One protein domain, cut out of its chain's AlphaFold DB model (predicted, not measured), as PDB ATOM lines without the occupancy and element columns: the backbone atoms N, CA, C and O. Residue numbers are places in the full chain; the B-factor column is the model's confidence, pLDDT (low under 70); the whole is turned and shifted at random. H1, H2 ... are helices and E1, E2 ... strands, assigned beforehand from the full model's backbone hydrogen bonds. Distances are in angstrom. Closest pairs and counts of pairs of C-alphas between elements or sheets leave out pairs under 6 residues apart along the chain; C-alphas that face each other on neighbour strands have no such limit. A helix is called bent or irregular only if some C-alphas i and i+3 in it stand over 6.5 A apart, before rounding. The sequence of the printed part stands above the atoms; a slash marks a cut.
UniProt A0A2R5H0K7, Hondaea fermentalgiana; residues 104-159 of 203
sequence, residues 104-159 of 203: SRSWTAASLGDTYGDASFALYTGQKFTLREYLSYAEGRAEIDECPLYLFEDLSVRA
ATOM      1  N   SER A 104      34.749  64.504 115.003       81.00
ATOM      2  CA  SER A 104      34.339  65.088 113.723       81.00
ATOM      3  C   SER A 104      33.682  64.086 112.773       81.00
ATOM      4  O   SER A 104      32.939  64.488 111.886       81.00
ATOM      5  N   ARG A 105      33.843  62.773 112.995       80.62
ATOM      6  CA  ARG A 105      33.090  61.733 112.262       80.62
ATOM      7  C   ARG A 105      31.574  61.875 112.414       80.62
ATOM      8  O   ARG A 105      30.824  61.393 111.572       80.62
ATOM      9  N   SER A 106      31.125  62.500 113.502       84.00
ATOM     10  CA  SER A 106      29.711  62.789 113.742       84.00
ATOM     11  C   SER A 106      29.242  64.087 113.083       84.00
ATOM     12  O   SER A 106      28.043  64.364 113.101       84.00
ATOM     13  N   TRP A 107      30.144  64.891 112.512       89.12
ATOM     14  CA  TRP A 107      29.823  66.189 111.929       89.12
ATOM     15  C   TRP A 107      29.317  65.996 110.503       89.12
ATOM     16  O   TRP A 107      30.062  65.720 109.571       89.12
ATOM     17  N   THR A 108      28.009  66.134 110.351       91.50
ATOM     18  CA  THR A 108      27.279  66.075 109.085       91.50
ATOM     19  C   THR A 108      26.406  67.321 108.996       91.50
ATOM     20  O   THR A 108      26.088  67.906 110.033       91.50
ATOM     21  N   ALA A 109      25.964  67.715 107.800       90.19
ATOM     22  CA  ALA A 109      25.030  68.837 107.654       90.19
ATOM     23  C   ALA A 109      23.804  68.682 108.577       90.19
ATOM     24  O   ALA A 109      23.454  69.602 109.312       90.19
ATOM     25  N   ALA A 110      23.231  67.476 108.637       92.25
ATOM     26  CA  ALA A 110      22.106  67.164 109.513       92.25
ATOM     27  C   ALA A 110      22.446  67.329 111.006       92.25
ATOM     28  O   ALA A 110      21.782  68.089 111.706       92.25
ATOM     29  N   SER A 111      23.500  66.670 111.500       92.44
ATOM     30  CA  SER A 111      23.851  66.718 112.929       92.44
ATOM     31  C   SER A 111      24.284  68.112 113.392       92.44
ATOM     32  O   SER A 111      23.948  68.531 114.504       92.44
ATOM     33  N   LEU A 112      24.983  68.857 112.534       90.31
ATOM     34  CA  LEU A 112      25.364  70.241 112.789       90.31
ATOM     35  C   LEU A 112      24.141  71.164 112.765       90.31
ATOM     36  O   LEU A 112      24.000  72.003 113.651       90.31
ATOM     37  N   GLY A 113      23.223  70.978 111.815       92.00
ATOM     38  CA  GLY A 113      21.961  71.713 111.752       92.00
ATOM     39  C   GLY A 113      21.044  71.441 112.949       92.00
ATOM     40  O   GLY A 113      20.389  72.359 113.442       92.00
ATOM     41  N   ASP A 114      21.018  70.214 113.463       92.00
ATOM     42  CA  ASP A 114      20.241  69.855 114.653       92.00
ATOM     43  C   ASP A 114      20.842  70.447 115.933       92.00
ATOM     44  O   ASP A 114      20.115  70.978 116.773       92.00
ATOM     45  N   THR A 115      22.169  70.399 116.071       89.25
ATOM     46  CA  THR A 115      22.862  70.819 117.302       89.25
ATOM     47  C   THR A 115      23.086  72.329 117.361       89.25
ATOM     48  O   THR A 115      22.891  72.957 118.402       89.25
ATOM     49  N   TYR A 116      23.484  72.929 116.239       88.56
ATOM     50  CA  TYR A 116      23.967  74.309 116.152       88.56
ATOM     51  C   TYR A 116      23.187  75.153 115.141       88.56
ATOM     52  O   TYR A 116      23.617  76.253 114.804       88.56
ATOM     53  N   GLY A 117      22.029  74.679 114.672       90.88
ATOM     54  CA  GLY A 117      21.238  75.333 113.626       90.88
ATOM     55  C   GLY A 117      20.947  76.815 113.867       90.88
ATOM     56  O   GLY A 117      20.967  77.586 112.915       90.88
ATOM     57  N   ASP A 118      20.720  77.210 115.122       90.38
ATOM     58  CA  ASP A 118      20.381  78.590 115.502       90.38
ATOM     59  C   ASP A 118      21.618  79.475 115.755       90.38
ATOM     60  O   ASP A 118      21.482  80.681 115.975       90.38
ATOM     61  N   ALA A 119      22.826  78.900 115.770       86.56
ATOM     62  CA  ALA A 119      24.049  79.663 115.977       86.56
ATOM     63  C   ALA A 119      24.270  80.600 114.786       86.56
ATOM     64  O   ALA A 119      24.266  80.164 113.636       86.56
ATOM     65  N   SER A 120      24.440  81.891 115.072       85.06
ATOM     66  CA  SER A 120      24.686  82.913 114.055       85.06
ATOM     67  C   SER A 120      26.178  83.133 113.829       85.06
ATOM     68  O   SER A 120      26.922  83.347 114.789       85.06
ATOM     69  N   PHE A 121      26.569  83.183 112.560       81.81
ATOM     70  CA  PHE A 121      27.921  83.447 112.076       81.81
ATOM     71  C   PHE A 121      27.925  84.725 111.243       81.81
ATOM     72  O   PHE A 121      26.911  85.048 110.622       81.81
ATOM     73  N   ALA A 122      29.033  85.475 111.234       80.62
ATOM     74  CA  ALA A 122      29.168  86.536 110.232       80.62
ATOM     75  C   ALA A 122      29.873  85.999 109.005       80.62
ATOM     76  O   ALA A 122      30.956  85.433 109.093       80.62
ATOM     77  N   LEU A 123      29.270  86.272 107.860       73.25
ATOM     78  CA  LEU A 123      29.927  86.126 106.582       73.25
ATOM     79  C   LEU A 123      30.884  87.298 106.366       73.25
ATOM     80  O   LEU A 123      30.718  88.380 106.939       73.25
ATOM     81  N   TYR A 124      31.843  87.110 105.462       70.50
ATOM     82  CA  TYR A 124      32.775  88.160 105.047       70.50
ATOM     83  C   TYR A 124      32.062  89.430 104.536       70.50
ATOM     84  O   TYR A 124      32.559  90.543 104.691       70.50
ATOM     85  N   THR A 125      30.844  89.289 104.004       72.62
ATOM     86  CA  THR A 125      29.982  90.401 103.570       72.62
ATOM     87  C   THR A 125      29.435  91.254 104.726       72.62
ATOM     88  O   THR A 125      28.737  92.240 104.487       72.62
ATOM     89  N   GLY A 126      29.701  90.882 105.983       74.06
ATOM     90  CA  GLY A 126      29.173  91.523 107.190       74.06
ATOM     91  C   GLY A 126      27.741  91.105 107.543       74.06
ATOM     92  O   GLY A 126      27.234  91.474 108.606       74.06
ATOM     93  N   GLN A 127      27.084  90.323 106.683       80.56
ATOM     94  CA  GLN A 127      25.776  89.740 106.967       80.56
ATOM     95  C   GLN A 127      25.905  88.606 107.984       80.56
ATOM     96  O   GLN A 127      26.900  87.883 108.006       80.56
ATOM     97  N   LYS A 128      24.883  88.449 108.827       83.31
ATOM     98  CA  LYS A 128      24.795  87.334 109.771       83.31
ATOM     99  C   LYS A 128      23.840  86.281 109.236       83.31
ATOM    100  O   LYS A 128      22.740  86.634 108.825       83.31
ATOM    101  N   PHE A 129      24.266  85.028 109.283       86.62
ATOM    102  CA  PHE A 129      23.469  83.862 108.915       86.62
ATOM    103  C   PHE A 129      23.479  82.874 110.070       86.62
ATOM    104  O   PHE A 129      24.513  82.665 110.706       86.62
ATOM    105  N   THR A 130      22.340  82.254 110.337       91.69
ATOM    106  CA  THR A 130      22.297  81.057 111.173       91.69
ATOM    107  C   THR A 130      22.921  79.876 110.428       91.69
ATOM    108  O   THR A 130      22.899  79.833 109.193       91.69
ATOM    109  N   LEU A 131      23.452  78.885 111.152       90.94
ATOM    110  CA  LEU A 131      23.989  77.678 110.514       90.94
ATOM    111  C   LEU A 131      22.947  77.005 109.625       90.94
ATOM    112  O   LEU A 131      23.269  76.519 108.550       90.94
ATOM    113  N   ARG A 132      21.688  76.986 110.068       93.44
ATOM    114  CA  ARG A 132      20.591  76.367 109.325       93.44
ATOM    115  C   ARG A 132      20.335  77.066 107.993       93.44
ATOM    116  O   ARG A 132      20.127  76.389 106.991       93.44
ATOM    117  N   GLU A 133      20.367  78.397 107.967       91.94
ATOM    118  CA  GLU A 133      20.248  79.163 106.721       91.94
ATOM    119  C   GLU A 133      21.435  78.894 105.792       91.94
ATOM    120  O   GLU A 133      21.234  78.702 104.594       91.94
ATOM    121  N   TYR A 134      22.651  78.817 106.341       91.38
ATOM    122  CA  TYR A 134      23.846  78.479 105.569       91.38
ATOM    123  C   TYR A 134      23.775  77.069 104.967       91.38
ATOM    124  O   TYR A 134      24.016  76.897 103.777       91.38
ATOM    125  N   LEU A 135      23.393  76.064 105.757       92.69
ATOM    126  CA  LEU A 135      23.254  74.685 105.283       92.69
ATOM    127  C   LEU A 135      22.163  74.568 104.213       92.69
ATOM    128  O   LEU A 135      22.382  73.945 103.181       92.69
ATOM    129  N   SER A 136      21.024  75.241 104.406       91.56
ATOM    130  CA  SER A 136      19.964  75.290 103.393       91.56
ATOM    131  C   SER A 136      20.418  75.971 102.099       91.56
ATOM    132  O   SER A 136      19.946  75.605 101.023       91.56
ATOM    133  N   TYR A 137      21.291  76.976 102.190       90.44
ATOM    134  CA  TYR A 137      21.916  77.595 101.026       90.44
ATOM    135  C   TYR A 137      22.866  76.615 100.322       90.44
ATOM    136  O   TYR A 137      22.758  76.433  99.109       90.44
ATOM    137  N   ALA A 138      23.740  75.952 101.086       89.56
ATOM    138  CA  ALA A 138      24.733  75.021 100.563       89.56
ATOM    139  C   ALA A 138      24.087  73.843  99.814       89.56
ATOM    140  O   ALA A 138      24.540  73.491  98.732       89.56
ATOM    141  N   GLU A 139      22.984  73.297 100.334       87.81
ATOM    142  CA  GLU A 139      22.248  72.188  99.707       87.81
ATOM    143  C   GLU A 139      21.517  72.576  98.413       87.81
ATOM    144  O   GLU A 139      21.245  71.716  97.580       87.81
ATOM    145  N   GLY A 140      21.130  73.846  98.256       81.06
ATOM    146  CA  GLY A 140      20.200  74.252  97.200       81.06
ATOM    147  C   GLY A 140      20.776  75.154  96.114       81.06
ATOM    148  O   GLY A 140      20.125  75.324  95.082       81.06
ATOM    149  N   ARG A 141      21.913  75.819  96.363       76.88
ATOM    150  CA  ARG A 141      22.393  76.915  95.498       76.88
ATOM    151  C   ARG A 141      23.901  77.004  95.310       76.88
ATOM    152  O   ARG A 141      24.322  77.749  94.431       76.88
ATOM    153  N   ALA A 142      24.700  76.268  96.080       71.94
ATOM    154  CA  ALA A 142      26.158  76.385  96.011       71.94
ATOM    155  C   ALA A 142      26.731  76.089  94.614       71.94
ATOM    156  O   ALA A 142      27.724  76.691  94.236       71.94
ATOM    157  N   GLU A 143      26.089  75.215  93.837       71.94
ATOM    158  CA  GLU A 143      26.544  74.822  92.492       71.94
ATOM    159  C   GLU A 143      26.229  75.857  91.398       71.94
ATOM    160  O   GLU A 143      26.708  75.735  90.276       71.94
ATOM    161  N   ILE A 144      25.390  76.853  91.700       78.62
ATOM    162  CA  ILE A 144      24.891  77.823  90.712       78.62
ATOM    163  C   ILE A 144      25.567  79.186  90.884       78.62
ATOM    164  O   ILE A 144      25.679  79.952  89.927       78.62
ATOM    165  N   ASP A 145      25.998  79.513  92.100       81.50
ATOM    166  CA  ASP A 145      26.621  80.799  92.380       81.50
ATOM    167  C   ASP A 145      28.084  80.811  91.911       81.50
ATOM    168  O   ASP A 145      28.886  79.983  92.330       81.50
ATOM    169  N   GLU A 146      28.460  81.816  91.113       82.00
ATOM    170  CA  GLU A 146      29.849  82.034  90.658       82.00
ATOM    171  C   GLU A 146      30.834  82.235  91.824       82.00
ATOM    172  O   GLU A 146      32.032  81.992  91.702       82.00
ATOM    173  N   CYS A 147      30.328  82.705  92.969       81.31
ATOM    174  CA  CYS A 147      31.091  82.885  94.197       81.31
ATOM    175  C   CYS A 147      30.252  82.389  95.384       81.31
ATOM    176  O   CYS A 147      29.537  83.186  96.007       81.31
ATOM    177  N   PRO A 148      30.284  81.075  95.672       85.19
ATOM    178  CA  PRO A 148      29.473  80.486  96.723       85.19
ATOM    179  C   PRO A 148      29.771  81.104  98.089       85.19
ATOM    180  O   PRO A 148      30.917  81.434  98.412       85.19
ATOM    181  N   LEU A 149      28.746  81.236  98.934       85.56
ATOM    182  CA  LEU A 149      28.952  81.696 100.304       85.56
ATOM    183  C   LEU A 149      29.843  80.698 101.052       85.56
ATOM    184  O   LEU A 149      29.542  79.507 101.142       85.56
ATOM    185  N   TYR A 150      30.917  81.212 101.648       82.62
ATOM    186  CA  TYR A 150      31.853  80.426 102.439       82.62
ATOM    187  C   TYR A 150      31.746  80.797 103.917       82.62
ATOM    188  O   TYR A 150      31.861  81.969 104.292       82.62
ATOM    189  N   LEU A 151      31.504  79.795 104.764       83.06
ATOM    190  CA  LEU A 151      31.457  79.978 106.208       83.06
ATOM    191  C   LEU A 151      32.886  79.954 106.756       83.06
ATOM    192  O   LEU A 151      33.498  78.898 106.894       83.06
ATOM    193  N   PHE A 152      33.412  81.137 107.068       80.50
ATOM    194  CA  PHE A 152      34.722  81.314 107.686       80.50
ATOM    195  C   PHE A 152      34.595  82.238 108.897       80.50
ATOM    196  O   PHE A 152      34.356  83.435 108.751       80.50
ATOM    197  N   GLU A 153      34.739  81.681 110.098       71.19
ATOM    198  CA  GLU A 153      34.821  82.477 111.323       71.19
ATOM    199  C   GLU A 153      36.282  82.788 111.634       71.19
ATOM    200  O   GLU A 153      37.083  81.894 111.916       71.19
ATOM    201  N   ASP A 154      36.611  84.076 111.642       66.56
ATOM    202  CA  ASP A 154      37.857  84.548 112.221       66.56
ATOM    203  C   ASP A 154      37.716  84.604 113.749       66.56
ATOM    204  O   ASP A 154      37.087  85.503 114.312       66.56
ATOM    205  N   LEU A 155      38.325  83.633 114.432       59.19
ATOM    206  CA  LEU A 155      38.320  83.553 115.895       59.19
ATOM    207  C   LEU A 155      39.105  84.696 116.570       59.19
ATOM    208  O   LEU A 155      38.944  84.904 117.773       59.19
ATOM    209  N   SER A 156      39.953  85.426 115.834       51.41
ATOM    210  CA  SER A 156      40.729  86.562 116.353       51.41
ATOM    211  C   SER A 156      39.934  87.869 116.358       51.41
ATOM    212  O   SER A 156      40.149  88.743 117.203       51.41
ATOM    213  N   VAL A 157      38.950  87.983 115.469       49.81
ATOM    214  CA  VAL A 157      38.060  89.136 115.362       49.81
ATOM    215  C   VAL A 157      36.772  88.809 116.106       49.81
ATOM    216  O   VAL A 157      35.795  88.507 115.444       49.81
ATOM    217  N   ARG A 158      36.724  88.854 117.456       50.81
ATOM    218  CA  ARG A 158      35.456  89.097 118.202       50.81
ATOM    219  C   ARG A 158      35.553  89.164 119.731       50.81
ATOM    220  O   ARG A 158      35.654  88.150 120.417       50.81
ATOM    221  N   ALA A 159      35.333  90.373 120.254       41.19
ATOM    222  CA  ALA A 159      34.992  90.653 121.654       41.19
ATOM    223  C   ALA A 159      33.498  90.998 121.874       41.19
ATOM    224  O   ALA A 159      33.068  91.129 123.016       41.19
TER     225      ALA A 159
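What this domain is: This is residues 104 to 159 of the 203 residues of a protein of Hondaea fermentalgiana (UniProt A0A2R5H0K7). Two helices, H1 and H2, run opposite ways and overlap only in part; between them in the chain comes a small hairpin of two short strands, E1 and E2, which sits beside the first residues of H2, and a long tail without named elements, residues 142 to 159, folds back from the last residue of H2 and runs past E1. The printed part has 56 residues with two named helices and two named strands, in the order H1, E1, E2, H2, and the sheet, in the order E1 - E2, is antiparallel. The class is mixed, helices and strands, with under half of the residues in named elements. The whole is only just compact, close to loose, with a radius of gyration of the C-alphas of 12.0 A, and the C-alphas span 29 by 29 by 19 A.

How they stand to each other: H1, residues 109 to 116, and H2, residues 131 to 141, touch, the closest C-alphas being those of Gly 113 and Arg 132, 5.4 A apart. Their lines stand at a shallow tilt of 20 degrees and they run opposite ways. E1, residues 120 to 122, and E2, residues 128 to 130, form a hairpin of antiparallel neighbours, with 145 degrees between their directions. N 121 and O 129 are within hydrogen-bond range at 2.8 A, and N 129 and O 121 at 3.0 A. The closest C-alphas of E1 and H2 are those of Ser 120 and Leu 131, 6.4 A apart. H1 and E2 are apart. In H1 and H2 every O i to N i+4 pair is within hydrogen-bond range.

Where its parts are: H1 runs from Ala 109, whose C-alpha is at (25.030, 68.837, 107.654), to Tyr 116, 10.2 A from first to last C-alpha. E1, from Ser 120 to Ala 122, and E2, from Lys 128 to Thr 130, each measure 6.9 A. H2 begins at Leu 131, with its C-alpha at (23.989, 77.678, 110.514), and ends at Arg 141, with its C-alpha at (22.393, 76.915, 95.498), a length of 15.1 A. Neither helix is bent.

The domain as a whole: The two C-alphas farthest apart are those of Ile 144 and Ala 159, 35.0 A. The printed part has no cut, and the links H1 to E1, E1 to E2 and E2 to H2 are tight. The 18 residues from 142 to 159 hold no named element, and their C-alphas lie 5 to 20 A from the mean of all C-alphas. The mean pLDDT of the printed part is 81.3, and residues 154 to 159 of the model are under 70.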